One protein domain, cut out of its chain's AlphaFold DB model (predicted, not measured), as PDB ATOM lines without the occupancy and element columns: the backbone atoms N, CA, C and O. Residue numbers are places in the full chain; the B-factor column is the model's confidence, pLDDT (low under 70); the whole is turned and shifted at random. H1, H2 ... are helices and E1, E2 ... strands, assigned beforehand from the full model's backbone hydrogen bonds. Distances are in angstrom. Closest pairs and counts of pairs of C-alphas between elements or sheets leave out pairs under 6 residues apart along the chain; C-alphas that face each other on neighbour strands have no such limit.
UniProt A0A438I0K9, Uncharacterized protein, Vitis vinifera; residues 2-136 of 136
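What this domain is: This is residues 2 to 136 of the 136 residues of an uncharacterized protein of Vitis vinifera (UniProt A0A438I0K9). Picture one strongly twisted, curled sheet of six strands, with the small two-stranded hairpin E1 and E2 near its inner strand E8 and the long helix H1 as an arm whose residues 2 to 13 stick out free. A second, smaller projection is residues 86 to 91, in the loop between E5 and E6. The printed part has 135 residues, with one named helix followed by eight named strands, a mixed class of helices and strands. The large sheet runs E3, E4, E8, E7, E6, E5, all antiparallel; the small one is E1 and E2, antiparallel too. The whole is compact, with a radius of gyration of the C-alphas of 15.6 A and spans of 51 by 36 by 28 A.

Where its parts are: Find C-alpha 2 at (34.139, -11.440, -46.501); from there H1, residues 2 to 22, runs 31.4 A to C-alpha 22 at (8.311, -11.566, -28.651). Next come the short strands E1, residues 27 to 29, E2, residues 36 to 39, and E3, residues 43 to 46. E4, residues 56 to 61, covers 16.6 A, and E5, residues 77 to 82, covers 15.1 A. E6, residues 95 to 104, is the longest strand by residues, covers 26.6 A and bends by 55 degrees at residue 98. E7, residues 110 to 118, covers 22.1 A. E8, residues 129 to 134, covers 16.3 A and ends at C-alpha 134, (7.563, 3.435, -30.174).

How they stand to each other: Start with the large sheet, where E3 and E5 are the edge strands. E3 and E4 form a hairpin, with N 44 and O 59 2.8 A apart. Between E4 and E8, look at N 58 and O 132, 3.0 A apart. E5, E6, E7 and E8 form a meander, each strand the antiparallel neighbour of the one before: find N 113 and O 131 at 2.8 A for E7 and E8, N 102 and O 112 at 2.8 A for E6 and E7, and N 80 and O 97 at 2.9 A for E5 and E6. In the hairpin E1 and E2, N 28 and O 38 are 2.8 A apart. The closest C-alphas of E1 and E8, Met 28 and Leu 132, are 7.8 A apart. H1 only grazes the large sheet, with its residues 14 to 22; its closest C-alpha to E3 is that of Gln 22, 6.2 A from that of Leu 43. In H1, 16 of 17 O i to N i+4 pairs are within hydrogen-bond range.

The domain as a whole: The farthest C-alphas, Leu 2 and Lys 106, are 51.2 A apart. The printed part has no cut; the links E4 to E5 and E5 to E6 are long. Mean pLDDT of the printed part is 75.9, and low stretches include residues 2 to 24 and 84 to 93.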
ATOM      1  N   LEU A   2      34.106 -12.109 -47.827       48.59
ATOM      2  CA  LEU A   2      34.139 -11.440 -46.501       48.59
ATOM      3  C   LEU A   2      32.875 -10.604 -46.174       48.59
ATOM      4  O   LEU A   2      32.471 -10.503 -45.018       48.59
ATOM      5  N   LYS A   3      32.226 -10.025 -47.197       51.78
ATOM      6  CA  LYS A   3      30.979  -9.243 -47.055       51.78
ATOM      7  C   LYS A   3      29.770 -10.116 -46.689       51.78
ATOM      8  O   LYS A   3      28.895  -9.659 -45.962       51.78
ATOM      9  N   ASP A   4      29.767 -11.377 -47.117       55.50
ATOM     10  CA  ASP A   4      28.654 -12.313 -46.910       55.50
ATOM     11  C   ASP A   4      28.627 -12.871 -45.480       55.50
ATOM     12  O   ASP A   4      27.558 -13.080 -44.914       55.50
ATOM     13  N   ALA A   5      29.795 -13.048 -44.852       58.16
ATOM     14  CA  ALA A   5      29.903 -13.520 -43.471       58.16
ATOM     15  C   ALA A   5      29.430 -12.468 -42.448       58.16
ATOM     16  O   ALA A   5      28.643 -12.790 -41.558       58.16
ATOM     17  N   LYS A   6      29.833 -11.196 -42.615       55.53
ATOM     18  CA  LYS A   6      29.304 -10.078 -41.807       55.53
ATOM     19  C   LYS A   6      27.798  -9.896 -42.007       55.53
ATOM     20  O   LYS A   6      27.080  -9.638 -41.046       55.53
ATOM     21  N   ARG A   7      27.318 -10.074 -43.242       51.66
ATOM     22  CA  ARG A   7      25.894  -9.990 -43.596       51.66
ATOM     23  C   ARG A   7      25.066 -11.070 -42.893       51.66
ATOM     24  O   ARG A   7      24.090 -10.737 -42.236       51.66
ATOM     25  N   ARG A   8      25.507 -12.332 -42.918       53.59
ATOM     26  CA  ARG A   8      24.842 -13.439 -42.200       53.59
ATOM     27  C   ARG A   8      24.828 -13.253 -40.679       53.59
ATOM     28  O   ARG A   8      23.871 -13.649 -40.025       53.59
ATOM     29  N   GLN A   9      25.869 -12.642 -40.106       54.94
ATOM     30  CA  GLN A   9      25.902 -12.328 -38.672       54.94
ATOM     31  C   GLN A   9      24.894 -11.239 -38.276       54.94
ATOM     32  O   GLN A   9      24.277 -11.353 -37.218       54.94
ATOM     33  N   LEU A  10      24.702 -10.214 -39.114       54.88
ATOM     34  CA  LEU A  10      23.680  -9.179 -38.903       54.88
ATOM     35  C   LEU A  10      22.264  -9.769 -38.995       54.88
ATOM     36  O   LEU A  10      21.468  -9.574 -38.082       54.88
ATOM     37  N   GLU A  11      21.995 -10.588 -40.014       52.59
ATOM     38  CA  GLU A  11      20.702 -11.268 -40.193       52.59
ATOM     39  C   GLU A  11      20.358 -12.197 -39.018       52.59
ATOM     40  O   GLU A  11      19.242 -12.170 -38.493       52.59
ATOM     41  N   TYR A  12      21.333 -12.988 -38.555       52.12
ATOM     42  CA  TYR A  12      21.169 -13.835 -37.374       52.12
ATOM     43  C   TYR A  12      20.927 -12.997 -36.111       52.12
ATOM     44  O   TYR A  12      20.090 -13.350 -35.277       52.12
ATOM     45  N   SER A  13      21.622 -11.863 -35.971       56.12
ATOM     46  CA  SER A  13      21.431 -10.934 -34.854       56.12
ATOM     47  C   SER A  13      20.016 -10.359 -34.834       56.12
ATOM     48  O   SER A  13      19.387 -10.350 -33.778       56.12
ATOM     49  N   ASP A  14      19.482  -9.945 -35.981       58.06
ATOM     50  CA  ASP A  14      18.167  -9.310 -36.062       58.06
ATOM     51  C   ASP A  14      17.018 -10.309 -35.900       58.06
ATOM     52  O   ASP A  14      16.072 -10.022 -35.166       58.06
ATOM     53  N   GLN A  15      17.128 -11.529 -36.440       58.62
ATOM     54  CA  GLN A  15      16.174 -12.602 -36.123       58.62
ATOM     55  C   GLN A  15      16.210 -12.984 -34.638       58.62
ATOM     56  O   GLN A  15      15.164 -13.199 -34.019       58.62
ATOM     57  N   THR A  16      17.403 -13.018 -34.036       58.50
ATOM     58  CA  THR A  16      17.556 -13.283 -32.601       58.50
ATOM     59  C   THR A  16      16.955 -12.155 -31.761       58.50
ATOM     60  O   THR A  16      16.334 -12.426 -30.737       58.50
ATOM     61  N   LYS A  17      17.093 -10.889 -32.176       59.19
ATOM     62  CA  LYS A  17      16.461  -9.740 -31.508       59.19
ATOM     63  C   LYS A  17      14.937  -9.772 -31.634       59.19
ATOM     64  O   LYS A  17      14.279  -9.561 -30.621       59.19
ATOM     65  N   LYS A  18      14.390 -10.082 -32.821       58.78
ATOM     66  CA  LYS A  18      12.939 -10.230 -33.050       58.78
ATOM     67  C   LYS A  18      12.336 -11.279 -32.104       58.78
ATOM     68  O   LYS A  18      11.430 -10.954 -31.342       58.78
ATOM     69  N   ARG A  19      12.919 -12.486 -32.047       59.88
ATOM     70  CA  ARG A  19      12.503 -13.538 -31.092       59.88
ATOM     71  C   ARG A  19      12.625 -13.090 -29.634       59.88
ATOM     72  O   ARG A  19      11.682 -13.215 -28.865       59.88
ATOM     73  N   LYS A  20      13.743 -12.454 -29.273       60.47
ATOM     74  CA  LYS A  20      13.955 -11.918 -27.917       60.47
ATOM     75  C   LYS A  20      12.962 -10.829 -27.506       60.47
ATOM     76  O   LYS A  20      12.872 -10.571 -26.311       60.47
ATOM     77  N   LEU A  21      12.304 -10.141 -28.439       64.75
ATOM     78  CA  LEU A  21      11.268  -9.144 -28.144       64.75
ATOM     79  C   LEU A  21       9.896  -9.798 -27.954       64.75
ATOM     80  O   LEU A  21       9.200  -9.436 -27.013       64.75
ATOM     81  N   GLN A  22       9.551 -10.787 -28.781       67.31
ATOM     82  CA  GLN A  22       8.311 -11.566 -28.651       67.31
ATOM     83  C   GLN A  22       8.273 -12.403 -27.361       67.31
ATOM     84  O   GLN A  22       7.226 -12.503 -26.726       67.31
ATOM     85  N   ASP A  23       9.418 -12.950 -26.941       68.81
ATOM     86  CA  ASP A  23       9.535 -13.780 -25.732       68.81
ATOM     87  C   ASP A  23       9.551 -12.961 -24.425       68.81
ATOM     88  O   ASP A  23       9.567 -13.523 -23.327       68.81
ATOM     89  N   ARG A  24       9.580 -11.621 -24.507       67.62
ATOM     90  CA  ARG A  24       9.558 -10.768 -23.315       67.62
ATOM     91  C   ARG A  24       8.131 -10.616 -22.792       67.62
ATOM     92  O   ARG A  24       7.243 -10.232 -23.555       67.62
ATOM     93  N   PRO A  25       7.907 -10.790 -21.478       71.62
ATOM     94  CA  PRO A  25       6.685 -10.291 -20.872       71.62
ATOM     95  C   PRO A  25       6.669  -8.765 -21.021       71.62
ATOM     96  O   PRO A  25       7.604  -8.081 -20.604       71.62
ATOM     97  N   GLY A  26       5.629  -8.225 -21.649       86.19
ATOM     98  CA  GLY A  26       5.538  -6.791 -21.884       86.19
ATOM     99  C   GLY A  26       4.405  -6.405 -22.820       86.19
ATOM    100  O   GLY A  26       3.791  -7.250 -23.476       86.19
ATOM    101  N   TRP A  27       4.154  -5.104 -22.866       89.94
ATOM    102  CA  TRP A  27       3.117  -4.492 -23.678       89.94
ATOM    103  C   TRP A  27       3.730  -3.423 -24.565       89.94
ATOM    104  O   TRP A  27       4.597  -2.667 -24.131       89.94
ATOM    105  N   MET A  28       3.228  -3.342 -25.789       90.75
ATOM    106  CA  MET A  28       3.263  -2.105 -26.540       90.75
ATOM    107  C   MET A  28       2.280  -1.134 -25.885       90.75
ATOM    108  O   MET A  28       1.124  -1.498 -25.651       90.75
ATOM    109  N   ALA A  29       2.736   0.070 -25.560       91.31
ATOM    110  CA  ALA A  29       1.979   1.037 -24.772       91.31
ATOM    111  C   ALA A  29       1.979   2.426 -25.417       91.31
ATOM    112  O   ALA A  29       2.796   2.741 -26.282       91.31
ATOM    113  N   CYS A  30       1.040   3.260 -24.981       92.19
ATOM    114  CA  CYS A  30       0.955   4.651 -25.382       92.19
ATOM    115  C   CYS A  30       2.173   5.438 -24.890       92.19
ATOM    116  O   CYS A  30       2.623   5.279 -23.759       92.19
ATOM    117  N   ARG A  31       2.659   6.354 -25.730       89.12
ATOM    118  CA  ARG A  31       3.773   7.250 -25.394       89.12
ATOM    119  C   ARG A  31       3.360   8.381 -24.445       89.12
ATOM    120  O   ARG A  31       4.166   8.861 -23.661       89.12
ATOM    121  N   GLY A  32       2.091   8.788 -24.490       89.69
ATOM    122  CA  GLY A  32       1.565   9.902 -23.698       89.69
ATOM    123  C   GLY A  32       0.895   9.502 -22.385       89.69
ATOM    124  O   GLY A  32       0.618  10.367 -21.557       89.69
ATOM    125  N   CYS A  33       0.584   8.218 -22.181       92.88
ATOM    126  CA  CYS A  33      -0.086   7.758 -20.964       92.88
ATOM    127  C   CYS A  33       0.168   6.266 -20.686       92.88
ATOM    128  O   CYS A  33       0.590   5.543 -21.580       92.88
ATOM    129  N   PRO A  34      -0.171   5.745 -19.492       92.38
ATOM    130  CA  PRO A  34       0.044   4.334 -19.137       92.38
ATOM    131  C   PRO A  34      -0.887   3.321 -19.840       92.38
ATOM    132  O   PRO A  34      -1.100   2.222 -19.329       92.38
ATOM    133  N   ALA A  35      -1.538   3.687 -20.949       92.38
ATOM    134  CA  ALA A  35      -2.443   2.791 -21.665       92.38
ATOM    135  C   ALA A  35      -1.659   1.723 -22.435       92.38
ATOM    136  O   ALA A  35      -0.795   2.052 -23.239       92.38
ATOM    137  N   ASN A  36      -2.016   0.457 -22.242       93.12
ATOM    138  CA  ASN A  36      -1.476  -0.643 -23.034       93.12
ATOM    139  C   ASN A  36      -2.300  -0.843 -24.310       93.12
ATOM    140  O   ASN A  36      -3.528  -0.756 -24.258       93.12
ATOM    141  N   PHE A  37      -1.632  -1.143 -25.420       92.31
ATOM    142  CA  PHE A  37      -2.258  -1.388 -26.719       92.31
ATOM    143  C   PHE A  37      -2.333  -2.869 -27.056       92.31
ATOM    144  O   PHE A  37      -3.418  -3.371 -27.303       92.31
ATOM    145  N   THR A  38      -1.201  -3.573 -27.033       91.75
ATOM    146  CA  THR A  38      -1.128  -5.003 -27.368       91.75
ATOM    147  C   THR A  38       0.067  -5.653 -26.675       91.75
ATOM    148  O   THR A  38       1.088  -4.988 -26.473       91.75
ATOM    149  N   PRO A  39      -0.002  -6.937 -26.301       90.19
ATOM    150  CA  PRO A  39       1.156  -7.672 -25.811       90.19
ATOM    151  C   PRO A  39       2.287  -7.740 -26.849       90.19
ATOM    152  O   PRO A  39       2.039  -7.867 -28.049       90.19
ATOM    153  N   LEU A  40       3.544  -7.748 -26.389       87.94
ATOM    154  CA  LEU A  40       4.711  -7.880 -27.277       87.94
ATOM    155  C   LEU A  40       4.780  -9.232 -28.003       87.94
ATOM    156  O   LEU A  40       5.377  -9.307 -29.072       87.94
ATOM    157  N   ARG A  41       4.118 -10.277 -27.488       86.44
ATOM    158  CA  ARG A  41       3.976 -11.571 -28.185       86.44
ATOM    159  C   ARG A  41       3.280 -11.459 -29.548       86.44
ATOM    160  O   ARG A  41       3.499 -12.314 -30.397       86.44
ATOM    161  N   ASN A  42       2.484 -10.409 -29.762       88.00
ATOM    162  CA  ASN A  42       1.776 -10.173 -31.023       88.00
ATOM    163  C   ASN A  42       2.639  -9.406 -32.040       88.00
ATOM    164  O   ASN A  42       2.195  -9.159 -33.161       88.00
ATOM    165  N   LEU A  43       3.857  -8.996 -31.658       88.31
ATOM    166  CA  LEU A  43       4.800  -8.342 -32.556       88.31
ATOM    167  C   LEU A  43       5.158  -9.306 -33.682       88.31
ATOM    168  O   LEU A  43       5.669 -10.386 -33.420       88.31
ATOM    169  N   LEU A  44       4.956  -8.907 -34.929       85.69
ATOM    170  CA  LEU A  44       5.348  -9.681 -36.104       85.69
ATOM    171  C   LEU A  44       6.706  -9.221 -36.628       85.69
ATOM    172  O   LEU A  44       7.565 -10.041 -36.960       85.69
ATOM    173  N   GLU A  45       6.908  -7.905 -36.695       84.31
ATOM    174  CA  GLU A  45       8.082  -7.332 -37.338       84.31
ATOM    175  C   GLU A  45       8.450  -5.938 -36.809       84.31
ATOM    176  O   GLU A  45       7.590  -5.106 -36.546       84.31
ATOM    177  N   ASP A  46       9.755  -5.684 -36.679       84.31
ATOM    178  CA  ASP A  46      10.338  -4.342 -36.566       84.31
ATOM    179  C   ASP A  46      10.575  -3.814 -37.987       84.31
ATOM    180  O   ASP A  46      11.403  -4.368 -38.718       84.31
ATOM    181  N   LEU A  47       9.823  -2.788 -38.383       81.38
ATOM    182  CA  LEU A  47       9.868  -2.178 -39.709       81.38
ATOM    183  C   LEU A  47      11.001  -1.144 -39.774       81.38
ATOM    184  O   LEU A  47      10.775   0.059 -39.925       81.38
ATOM    185  N   GLN A  48      12.240  -1.621 -39.641       74.25
ATOM    186  CA  GLN A  48      13.431  -0.778 -39.488       74.25
ATOM    187  C   GLN A  48      13.629   0.237 -40.618       74.25
ATOM    188  O   GLN A  48      14.203   1.297 -40.382       74.25
ATOM    189  N   GLN A  49      13.142  -0.040 -41.830       72.94
ATOM    190  CA  GLN A  49      13.238   0.902 -42.947       72.94
ATOM    191  C   GLN A  49      12.446   2.202 -42.729       72.94
ATOM    192  O   GLN A  49      12.720   3.193 -43.401       72.94
ATOM    193  N   HIS A  50      11.482   2.207 -41.804       72.19
ATOM    194  CA  HIS A  50      10.704   3.390 -41.425       72.19
ATOM    195  C   HIS A  50      11.158   3.989 -40.085       72.19
ATOM    196  O   HIS A  50      10.535   4.927 -39.586       72.19
ATOM    197  N   ALA A  51      12.232   3.461 -39.487       71.81
ATOM    198  CA  ALA A  51      12.783   4.006 -38.259       71.81
ATOM    199  C   ALA A  51      13.483   5.349 -38.516       71.81
ATOM    200  O   ALA A  51      14.313   5.481 -39.418       71.81
ATOM    201  N   THR A  52      13.178   6.333 -37.681       76.81
ATOM    202  CA  THR A  52      13.926   7.585 -37.556       76.81
ATOM    203  C   THR A  52      14.797   7.532 -36.295       76.81
ATOM    204  O   THR A  52      14.817   6.522 -35.587       76.81
ATOM    205  N   ALA A  53      15.536   8.608 -36.007       75.44
ATOM    206  CA  ALA A  53      16.279   8.727 -34.750       75.44
ATOM    207  C   ALA A  53      15.360   8.617 -33.518       75.44
ATOM    208  O   ALA A  53      15.770   8.038 -32.518       75.44
ATOM    209  N   ASP A  54      14.119   9.099 -33.636       77.69
ATOM    210  CA  ASP A  54      13.201   9.262 -32.505       77.69
ATOM    211  C   ASP A  54      12.010   8.298 -32.555       77.69
ATOM    212  O   ASP A  54      11.237   8.207 -31.609       77.69
ATOM    213  N   THR A  55      11.793   7.592 -33.666       79.00
ATOM    214  CA  THR A  55      10.592   6.768 -33.843       79.00
ATOM    215  C   THR A  55      10.906   5.449 -34.521       79.00
ATOM    216  O   THR A  55      11.585   5.408 -35.543       79.00
ATOM    217  N   ARG A  56      10.350   4.356 -33.997       83.69
ATOM    218  CA  ARG A  56      10.349   3.044 -34.652       83.69
ATOM    219  C   ARG A  56       8.945   2.533 -34.875       83.69
ATOM    220  O   ARG A  56       8.034   2.816 -34.100       83.69
ATOM    221  N   TRP A  57       8.802   1.791 -35.964       88.44
ATOM    222  CA  TRP A  57       7.537   1.262 -36.436       88.44
ATOM    223  C   TRP A  57       7.536  -0.243 -36.231       88.44
ATOM    224  O   TRP A  57       8.453  -0.943 -36.662       88.44
ATOM    225  N   TYR A  58       6.494  -0.738 -35.587       88.69
ATOM    226  CA  TYR A  58       6.354  -2.148 -35.273       88.69
ATOM    227  C   TYR A  58       5.054  -2.674 -35.849       88.69
ATOM    228  O   TYR A  58       3.990  -2.124 -35.582       88.69
ATOM    229  N   LEU A  59       5.145  -3.747 -36.623       89.06
ATOM    230  CA  LEU A  59       3.999  -4.448 -37.168       89.06
ATOM    231  C   LEU A  59       3.504  -5.474 -36.150       89.06
ATOM    232  O   LEU A  59       4.260  -6.357 -35.745       89.06
ATOM    233  N   PHE A  60       2.233  -5.394 -35.787       89.44
ATOM    234  CA  PHE A  60       1.553  -6.328 -34.896       89.44
ATOM    235  C   PHE A  60       0.412  -7.027 -35.633       89.44
ATOM    236  O   PHE A  60      -0.236  -6.410 -36.479       89.44
ATOM    237  N   SER A  61       0.157  -8.296 -35.299       86.81
ATOM    238  CA  SER A  61      -1.162  -8.896 -35.543       86.81
ATOM    239  C   SER A  61      -2.116  -8.368 -34.477       86.81
ATOM    240  O   SER A  61      -1.736  -8.264 -33.306       86.81
ATOM    241  N   TYR A  62      -3.339  -8.031 -34.874       74.62
ATOM    242  CA  TYR A  62      -4.393  -7.673 -33.939       74.62
ATOM    243  C   TYR A  62      -5.471  -8.733 -33.780       74.62
ATOM    244  O   TYR A  62      -6.502  -8.408 -33.197       74.62
ATOM    245  N   ASP A  63      -5.217  -9.974 -34.215       67.44
ATOM    246  CA  ASP A  63      -6.217 -11.045 -34.282       67.44
ATOM    247  C   ASP A  63      -7.159 -11.087 -33.071       67.44
ATOM    248  O   ASP A  63      -8.349 -11.283 -33.284       67.44
ATOM    249  N   TYR A  64      -6.712 -10.814 -31.829       56.38
ATOM    250  CA  TYR A  64      -7.643 -10.743 -30.684       56.38
ATOM    251  C   TYR A  64      -7.336  -9.730 -29.557       56.38
ATOM    252  O   TYR A  64      -8.060  -9.719 -28.561       56.38
ATOM    253  N   GLU A  65      -6.302  -8.879 -29.631       80.38
ATOM    254  CA  GLU A  65      -5.832  -8.142 -28.433       80.38
ATOM    255  C   GLU A  65      -5.310  -6.719 -28.697       80.38
ATOM    256  O   GLU A  65      -4.203  -6.363 -28.284       80.38
ATOM    257  N   LEU A  66      -6.129  -5.882 -29.342       86.50
ATOM    258  CA  LEU A  66      -5.939  -4.430 -29.314       86.50
ATOM    259  C   LEU A  66      -6.830  -3.777 -28.260       86.50
ATOM    260  O   LEU A  66      -8.039  -3.992 -28.214       86.50
ATOM    261  N   PHE A  67      -6.229  -2.927 -27.436       90.00
ATOM    262  CA  PHE A  67      -6.909  -2.191 -26.380       90.00
ATOM    263  C   PHE A  67      -6.589  -0.703 -26.468       90.00
ATOM    264  O   PHE A  67      -5.503  -0.311 -26.875       90.00
ATOM    265  N   ASN A  68      -7.506   0.140 -25.988       90.75
ATOM    266  CA  ASN A  68      -7.280   1.581 -25.825       90.75
ATOM    267  C   ASN A  68      -6.893   2.328 -27.121       90.75
ATOM    268  O   ASN A  68      -6.260   3.386 -27.033       90.75
ATOM    269  N   LEU A  69      -7.277   1.801 -28.288       90.56
ATOM    270  CA  LEU A  69      -7.045   2.398 -29.601       90.56
ATOM    271  C   LEU A  69      -8.372   2.786 -30.255       90.56
ATOM    272  O   LEU A  69      -9.303   1.989 -30.307       90.56
ATOM    273  N   ASP A  70      -8.429   4.022 -30.732       89.88
ATOM    274  CA  ASP A  70      -9.436   4.517 -31.659       89.88
ATOM    275  C   ASP A  70      -8.863   4.429 -33.073       89.88
ATOM    276  O   ASP A  70      -7.700   4.773 -33.286       89.88
ATOM    277  N   HIS A  71      -9.661   3.962 -34.026       83.62
ATOM    278  CA  HIS A  71      -9.212   3.571 -35.363       83.62
ATOM    279  C   HIS A  71      -9.393   4.667 -36.427       83.62
ATOM    280  O   HIS A  71      -9.303   4.373 -37.619       83.62
ATOM    281  N   GLY A  72      -9.662   5.914 -36.017       68.38
ATOM    282  CA  GLY A  72      -9.613   7.121 -36.863       68.38
ATOM    283  C   GLY A  72     -10.699   7.239 -37.944       68.38
ATOM    284  O   GLY A  72     -11.047   8.346 -38.343       68.38
ATOM    285  N   GLY A  73     -11.299   6.126 -38.374       64.69
ATOM    286  CA  GLY A  73     -12.327   6.086 -39.409       64.69
ATOM    287  C   GLY A  73     -11.777   6.255 -40.833       64.69
ATOM    288  O   GLY A  73     -10.582   6.269 -41.079       64.69
ATOM    289  N   VAL A  74     -12.672   6.353 -41.819       60.56
ATOM    290  CA  VAL A  74     -12.323   6.352 -43.259       60.56
ATOM    291  C   VAL A  74     -11.602   7.637 -43.712       60.56
ATOM    292  O   VAL A  74     -11.006   7.655 -44.786       60.56
ATOM    293  N   GLU A  75     -11.637   8.705 -42.916       64.19
ATOM    294  CA  GLU A  75     -11.231  10.052 -43.340       64.19
ATOM    295  C   GLU A  75      -9.713  10.312 -43.272       64.19
ATOM    296  O   GLU A  75      -9.233  11.236 -43.926       64.19
ATOM    297  N   SER A  76      -8.939   9.488 -42.556       65.94
ATOM    298  CA  SER A  76      -7.485   9.654 -42.372       65.94
ATOM    299  C   SER A  76      -6.651   8.626 -43.145       65.94
ATOM    300  O   SER A  76      -5.678   8.064 -42.636       65.94
ATOM    301  N   ARG A  77      -7.040   8.347 -44.395       78.62
ATOM    302  CA  ARG A  77      -6.377   7.323 -45.212       78.62
ATOM    303  C   ARG A  77      -5.123   7.836 -45.917       78.62
ATOM    304  O   ARG A  77      -5.179   8.819 -46.655       78.62
ATOM    305  N   ILE A  78      -4.004   7.133 -45.743       81.75
ATOM    306  CA  ILE A  78      -2.738   7.396 -46.443       81.75
ATOM    307  C   ILE A  78      -2.277   6.160 -47.220       81.75
ATOM    308  O   ILE A  78      -2.340   5.038 -46.722       81.75
ATOM    309  N   LEU A  79      -1.778   6.362 -48.441       82.19
ATOM    310  CA  LEU A  79      -1.170   5.301 -49.244       82.19
ATOM    311  C   LEU A  79       0.338   5.263 -48.979       82.19
ATOM    312  O   LEU A  79       1.031   6.267 -49.148       82.19
ATOM    313  N   THR A  80       0.857   4.103 -48.593       81.75
ATOM    314  CA  THR A  80       2.297   3.883 -48.406       81.75
ATOM    315  C   THR A  80       2.710   2.509 -48.915       81.75
ATOM    316  O   THR A  80       1.896   1.761 -49.450       81.75
ATOM    317  N   ARG A  81       3.993   2.172 -48.778       81.62
ATOM    318  CA  ARG A  81       4.534   0.857 -49.115       81.62
ATOM    319  C   ARG A  81       5.242   0.255 -47.914       81.62
ATOM    320  O   ARG A  81       6.141   0.882 -47.354       81.62
ATOM    321  N   ILE A  82       4.858  -0.964 -47.549       77.94
ATOM    322  CA  ILE A  82       5.563  -1.758 -46.543       77.94
ATOM    323  C   ILE A  82       6.480  -2.724 -47.281       77.94
ATOM    324  O   ILE A  82       6.033  -3.539 -48.082       77.94
ATOM    325  N   LYS A  83       7.782  -2.638 -47.009       74.19
ATOM    326  CA  LYS A  83       8.747  -3.626 -47.494       74.19
ATOM    327  C   LYS A  83       8.784  -4.795 -46.521       74.19
ATOM    328  O   LYS A  83       9.116  -4.598 -45.352       74.19
ATOM    329  N   ASP A  84       8.463  -5.994 -47.004       64.38
ATOM    330  CA  ASP A  84       8.759  -7.217 -46.263       64.38
ATOM    331  C   ASP A  84      10.285  -7.377 -46.216       64.38
ATOM    332  O   ASP A  84      10.960  -7.369 -47.254       64.38
ATOM    333  N   GLY A  85      10.837  -7.552 -45.011       57.53
ATOM    334  CA  GLY A  85      12.253  -7.855 -44.808       57.53
ATOM    335  C   GLY A  85      12.713  -9.170 -45.459       57.53
ATOM    336  O   GLY A  85      13.903  -9.488 -45.416       57.53
ATOM    337  N   ARG A  86      11.797  -9.955 -46.045       52.62
ATOM    338  CA  ARG A  86      12.076 -11.165 -46.834       52.62
ATOM    339  C   ARG A  86      12.351 -10.901 -48.317       52.62
ATOM    340  O   ARG A  86      12.933 -11.780 -48.954       52.62
ATOM    341  N   SER A  87      11.972  -9.743 -48.868       51.03
ATOM    342  CA  SER A  87      12.256  -9.406 -50.270       51.03
ATOM    343  C   SER A  87      13.745  -9.072 -50.426       51.03
ATOM    344  O   SER A  87      14.275  -8.109 -49.874       51.03
ATOM    345  N   ARG A  88      14.480  -9.988 -51.062       51.94
ATOM    346  CA  ARG A  88      15.955 -10.012 -51.054       51.94
ATOM    347  C   ARG A  88      16.604  -9.482 -52.324       51.94
ATOM    348  O   ARG A  88      17.812  -9.246 -52.312       51.94
ATOM    349  N   ASP A  89      15.812  -9.242 -53.358       48.41
ATOM    350  CA  ASP A  89      16.267  -8.650 -54.604       48.41
ATOM    351  C   ASP A  89      15.767  -7.206 -54.630       48.41
ATOM    352  O   ASP A  89      14.583  -6.950 -54.430       48.41
ATOM    353  N   GLY A  90      16.691  -6.256 -54.776       47.28
ATOM    354  CA  GLY A  90      16.485  -4.814 -54.569       47.28
ATOM    355  C   GLY A  90      15.498  -4.112 -55.512       47.28
ATOM    356  O   GLY A  90      15.549  -2.888 -55.588       47.28
ATOM    357  N   ASP A  91      14.627  -4.867 -56.177       52.16
ATOM    358  CA  ASP A  91      13.547  -4.410 -57.052       52.16
ATOM    359  C   ASP A  91      12.163  -4.461 -56.380       52.16
ATOM    360  O   ASP A  91      11.180  -4.031 -56.981       52.16
ATOM    361  N   ASP A  92      12.049  -4.952 -55.138       61.25
ATOM    362  CA  ASP A  92      10.766  -4.898 -54.436       61.25
ATOM    363  C   ASP A  92      10.493  -3.465 -53.945       61.25
ATOM    364  O   ASP A  92      11.059  -2.960 -52.961       61.25
ATOM    365  N   GLU A  93       9.622  -2.776 -54.682       67.56
ATOM    366  CA  GLU A  93       9.107  -1.462 -54.305       67.56
ATOM    367  C   GLU A  93       8.367  -1.509 -52.953       67.56
ATOM    368  O   GLU A  93       8.196  -0.467 -52.315       67.56
ATOM    369  N   GLY A  94       8.020  -2.701 -52.459       75.19
ATOM    370  CA  GLY A  94       7.234  -2.930 -51.259       75.19
ATOM    371  C   GLY A  94       5.751  -3.000 -51.588       75.19
ATOM    372  O   GLY A  94       5.276  -2.397 -52.558       75.19
ATOM    373  N   THR A  95       5.014  -3.707 -50.740       79.75
ATOM    374  CA  THR A  95       3.575  -3.890 -50.865       79.75
ATOM    375  C   THR A  95       2.857  -2.558 -50.641       79.75
ATOM    376  O   THR A  95       2.963  -1.998 -49.543       79.75
ATOM    377  N   PRO A  96       2.127  -2.031 -51.640       84.31
ATOM    378  CA  PRO A  96       1.309  -0.842 -51.461       84.31
ATOM    379  C   PRO A  96       0.131  -1.141 -50.531       84.31
ATOM    380  O   PRO A  96      -0.675  -2.038 -50.780       84.31
ATOM    381  N   VAL A  97       0.028  -0.357 -49.464       85.19
ATOM    382  CA  VAL A  97      -1.012  -0.475 -48.445       85.19
ATOM    383  C   VAL A  97      -1.676   0.870 -48.200       85.19
ATOM    384  O   VAL A  97      -1.026   1.918 -48.209       85.19
ATOM    385  N   GLU A  98      -2.977   0.828 -47.953       86.56
ATOM    386  CA  GLU A  98      -3.720   1.951 -47.403       86.56
ATOM    387  C   GLU A  98      -3.746   1.823 -45.879       86.56
ATOM    388  O   GLU A  98      -4.030   0.754 -45.327       86.56
ATOM    389  N   LEU A  99      -3.421   2.917 -45.204       87.44
ATOM    390  CA  LEU A  99      -3.356   3.019 -43.756       87.44
ATOM    391  C   LEU A  99      -4.405   4.002 -43.255       87.44
ATOM    392  O   LEU A  99      -4.623   5.013 -43.905       87.44
ATOM    393  N   SER A 100      -4.983   3.745 -42.088       87.94
ATOM    394  CA  SER A 100      -5.828   4.685 -41.343       87.94
ATOM    395  C   SER A 100      -5.157   5.035 -40.023       87.94
ATOM    396  O   SER A 100      -4.623   4.136 -39.368       87.94
ATOM    397  N   ASP A 101      -5.170   6.307 -39.625       90.62
ATOM    398  CA  ASP A 101      -4.594   6.728 -38.341       90.62
ATOM    399  C   ASP A 101      -5.277   6.020 -37.160       90.62
ATOM    400  O   ASP A 101      -6.484   5.774 -37.159       90.62
ATOM    401  N   MET A 102      -4.495   5.732 -36.123       91.31
ATOM    402  CA  MET A 102      -4.973   5.234 -34.840       91.31
ATOM    403  C   MET A 102      -4.500   6.135 -33.703       91.31
ATOM    404  O   MET A 102      -3.340   6.554 -33.642       91.31
ATOM    405  N   TYR A 103      -5.377   6.365 -32.732       92.50
ATOM    406  CA  TYR A 103      -5.120   7.241 -31.592       92.50
ATOM    407  C   TYR A 103      -5.369   6.520 -30.273       92.50
ATOM    408  O   TYR A 103      -6.211   5.633 -30.163       92.50
ATOM    409  N   CYS A 104      -4.650   6.912 -29.229       93.50
ATOM    410  CA  CYS A 104      -4.935   6.420 -27.891       93.50
ATOM    411  C   CYS A 104      -6.255   7.005 -27.376       93.50
ATOM    412  O   CYS A 104      -6.337   8.212 -27.158       93.50
ATOM    413  N   ILE A 105      -7.232   6.159 -27.041       94.19
ATOM    414  CA  ILE A 105      -8.531   6.599 -26.491       94.19
ATOM    415  C   ILE A 105      -8.355   7.414 -25.198       94.19
ATOM    416  O   ILE A 105      -9.145   8.305 -24.902       94.19
ATOM    417  N   LYS A 106      -7.314   7.125 -24.404       94.00
ATOM    418  CA  LYS A 106      -7.126   7.766 -23.094       94.00
ATOM    419  C   LYS A 106      -6.547   9.177 -23.158       94.00
ATOM    420  O   LYS A 106      -6.847   9.974 -22.276       94.00
ATOM    421  N   CYS A 107      -5.679   9.470 -24.125       93.94
ATOM    422  CA  CYS A 107      -4.961  10.753 -24.173       93.94
ATOM    423  C   CYS A 107      -4.990  11.444 -25.543       93.94
ATOM    424  O   CYS A 107      -4.414  12.517 -25.684       93.94
ATOM    425  N   GLY A 108      -5.616  10.836 -26.554       92.12
ATOM    426  CA  GLY A 108      -5.708  11.370 -27.916       92.12
ATOM    427  C   GLY A 108      -4.395  11.353 -28.704       92.12
ATOM    428  O   GLY A 108      -4.366  11.784 -29.850       92.12
ATOM    429  N   MET A 109      -3.292  10.866 -28.124       92.06
ATOM    430  CA  MET A 109      -2.005  10.837 -28.815       92.06
ATOM    431  C   MET A 109      -2.016   9.827 -29.965       92.06
ATOM    432  O   MET A 109      -2.501   8.705 -29.805       92.06
ATOM    433  N   HIS A 110      -1.416  10.207 -31.093       91.31
ATOM    434  CA  HIS A 110      -1.249   9.332 -32.247       91.31
ATOM    435  C   HIS A 110      -0.411   8.090 -31.894       91.31
ATOM    436  O   HIS A 110       0.741   8.195 -31.445       91.31
ATOM    437  N   ALA A 111      -1.016   6.917 -32.079       91.75
ATOM    438  CA  ALA A 111      -0.486   5.618 -31.679       91.75
ATOM    439  C   ALA A 111       0.155   4.848 -32.845       91.75
ATOM    440  O   ALA A 111       1.053   4.035 -32.615       91.75
ATOM    441  N   GLY A 112      -0.269   5.120 -34.079       91.50
ATOM    442  CA  GLY A 112       0.194   4.433 -35.279       91.50
ATOM    443  C   GLY A 112      -0.938   4.284 -36.286       91.50
ATOM    444  O   GLY A 112      -1.818   5.130 -36.331       91.50
ATOM    445  N   TRP A 113      -0.937   3.205 -37.062       90.88
ATOM    446  CA  TRP A 113      -1.867   3.025 -38.175       90.88
ATOM    447  C   TRP A 113      -2.469   1.628 -38.251       90.88
ATOM    448  O   TRP A 113      -1.779   0.630 -38.039       90.88
ATOM    449  N   GLN A 114      -3.737   1.541 -38.631       88.31
ATOM    450  CA  GLN A 114      -4.355   0.297 -39.072       88.31
ATOM    451  C   GLN A 114      -4.111   0.118 -40.568       88.31
ATOM    452  O   GLN A 114      -4.255   1.072 -41.327       88.31
ATOM    453  N   ILE A 115      -3.796  -1.100 -41.000       87.25
ATOM    454  CA  ILE A 115      -3.731  -1.425 -42.426       87.25
ATOM    455  C   ILE A 115      -5.151  -1.772 -42.884       87.25
ATOM    456  O   ILE A 115      -5.721  -2.757 -42.418       87.25
ATOM    457  N   VAL A 116      -5.748  -0.937 -43.739       81.44
ATOM    458  CA  VAL A 116      -7.158  -1.080 -44.157       81.44
ATOM    459  C   VAL A 116      -7.318  -1.824 -45.478       81.44
ATOM    460  O   VAL A 116      -8.319  -2.509 -45.671       81.44
ATOM    461  N   SER A 117      -6.336  -1.733 -46.373       79.00
ATOM    462  CA  SER A 117      -6.311  -2.532 -47.596       79.00
ATOM    463  C   SER A 117      -4.898  -2.701 -48.135       79.00
ATOM    464  O   SER A 117      -4.037  -1.836 -47.971       79.00
ATOM    465  N   GLU A 118      -4.689  -3.801 -48.843       79.62
ATOM    466  CA  GLU A 118      -3.494  -4.085 -49.630       79.62
ATOM    467  C   GLU A 118      -3.861  -4.037 -51.116       79.62
ATOM    468  O   GLU A 118      -4.897  -4.569 -51.518       79.62
ATOM    469  N   TYR A 119      -3.029  -3.399 -51.939       70.00
ATOM    470  CA  TYR A 119      -3.235  -3.380 -53.383       70.00
ATOM    471  C   TYR A 119      -2.358  -4.438 -54.059       70.00
ATOM    472  O   TYR A 119      -1.138  -4.436 -53.917       70.00
ATOM    473  N   GLY A 120      -2.976  -5.296 -54.874       61.69
ATOM    474  CA  GLY A 120      -2.265  -6.031 -55.924       61.69
ATOM    475  C   GLY A 120      -1.937  -7.505 -55.679       61.69
ATOM    476  O   GLY A 120      -1.382  -8.095 -56.597       61.69
ATOM    477  N   ASN A 121      -2.302  -8.128 -54.550       54.72
ATOM    478  CA  ASN A 121      -2.199  -9.587 -54.373       54.72
ATOM    479  C   ASN A 121      -3.323 -10.157 -53.487       54.72
ATOM    480  O   ASN A 121      -3.620  -9.618 -52.425       54.72
ATOM    481  N   GLU A 122      -3.906 -11.285 -53.909       54.97
ATOM    482  CA  GLU A 122      -4.673 -12.178 -53.033       54.97
ATOM    483  C   GLU A 122      -3.824 -13.415 -52.698       54.97
ATOM    484  O   GLU A 122      -3.245 -14.016 -53.611       54.97
ATOM    485  N   PRO A 123      -3.760 -13.841 -51.420       56.97
ATOM    486  CA  PRO A 123      -4.444 -13.279 -50.249       56.97
ATOM    487  C   PRO A 123      -3.720 -12.065 -49.633       56.97
ATOM    488  O   PRO A 123      -2.494 -11.994 -49.665       56.97
ATOM    489  N   SER A 124      -4.490 -11.155 -49.017       65.94
ATOM    490  CA  SER A 124      -3.978  -9.981 -48.285       65.94
ATOM    491  C   SER A 124      -3.024 -10.415 -47.172       65.94
ATOM    492  O   SER A 124      -3.441 -10.979 -46.158       65.94
ATOM    493  N   ILE A 125      -1.735 -10.131 -47.346       69.62
ATOM    494  CA  ILE A 125      -0.670 -10.448 -46.397       69.62
ATOM    495  C   ILE A 125      -0.865  -9.634 -45.122       69.62
ATOM    496  O   ILE A 125      -0.535 -10.119 -44.041       69.62
ATOM    497  N   TYR A 126      -1.390  -8.412 -45.225       73.81
ATOM    498  CA  TYR A 126      -1.531  -7.489 -44.097       73.81
ATOM    499  C   TYR A 126      -2.943  -7.374 -43.523       73.81
ATOM    500  O   TYR A 126      -3.201  -6.477 -42.717       73.81
ATOM    501  N   ALA A 127      -3.835  -8.300 -43.885       72.88
ATOM    502  CA  ALA A 127      -5.110  -8.415 -43.190       72.88
ATOM    503  C   ALA A 127      -4.855  -8.602 -41.687       72.88
ATOM    504  O   ALA A 127      -3.907  -9.284 -41.296       72.88
ATOM    505  N   GLU A 128      -5.678  -7.955 -40.863       80.62
ATOM    506  CA  GLU A 128      -5.645  -8.106 -39.401       80.62
ATOM    507  C   GLU A 128      -4.324  -7.649 -38.747       80.62
ATOM    508  O   GLU A 128      -3.938  -8.106 -37.670       80.62
ATOM    509  N   LYS A 129      -3.617  -6.703 -39.385       88.12
ATOM    510  CA  LYS A 129      -2.368  -6.127 -38.867       88.12
ATOM    511  C   LYS A 129      -2.425  -4.615 -38.701       88.12
ATOM    512  O   LYS A 129      -3.084  -3.889 -39.444       88.12
ATOM    513  N   CYS A 130      -1.662  -4.126 -37.734       89.81
ATOM    514  CA  CYS A 130      -1.482  -2.700 -37.496       89.81
ATOM    515  C   CYS A 130      -0.015  -2.355 -37.259       89.81
ATOM    516  O   CYS A 130       0.790  -3.194 -36.852       89.81
ATOM    517  N   ILE A 131       0.319  -1.092 -37.476       90.75
ATOM    518  CA  ILE A 131       1.621  -0.508 -37.194       90.75
ATOM    519  C   ILE A 131       1.491   0.335 -35.929       90.75
ATOM    520  O   ILE A 131       0.633   1.210 -35.863       90.75
ATOM    521  N   LEU A 132       2.348   0.108 -34.936       92.19
ATOM    522  CA  LEU A 132       2.413   0.919 -33.719       92.19
ATOM    523  C   LEU A 132       3.768   1.612 -33.591       92.19
ATOM    524  O   LEU A 132       4.813   1.050 -33.933       92.19
ATOM    525  N   LEU A 133       3.729   2.842 -33.080       90.00
ATOM    526  CA  LEU A 133       4.889   3.712 -32.905       90.00
ATOM    527  C   LEU A 133       5.485   3.570 -31.504       90.00
ATOM    528  O   LEU A 133       4.784   3.784 -30.515       90.00
ATOM    529  N   SER A 134       6.789   3.299 -31.418       81.06
ATOM    530  CA  SER A 134       7.563   3.435 -30.174       81.06
ATOM    531  C   SER A 134       8.610   4.528 -30.320       81.06
ATOM    532  O   SER A 134       9.242   4.640 -31.372       81.06
ATOM    533  N   GLU A 135       8.851   5.258 -29.238       70.56
ATOM    534  CA  GLU A 135      10.082   6.035 -29.056       70.56
ATOM    535  C   GLU A 135      11.179   5.122 -28.484       70.56
ATOM    536  O   GLU A 135      10.868   4.071 -27.906       70.56
ATOM    537  N   TRP A 136      12.442   5.481 -28.724       52.97
ATOM    538  CA  TRP A 136      13.642   4.795 -28.231       52.97
ATOM    539  C   TRP A 136      14.471   5.722 -27.351       52.97
ATOM    540  O   TRP A 136      14.532   6.926 -27.675       52.97
TER     541      TRP A 136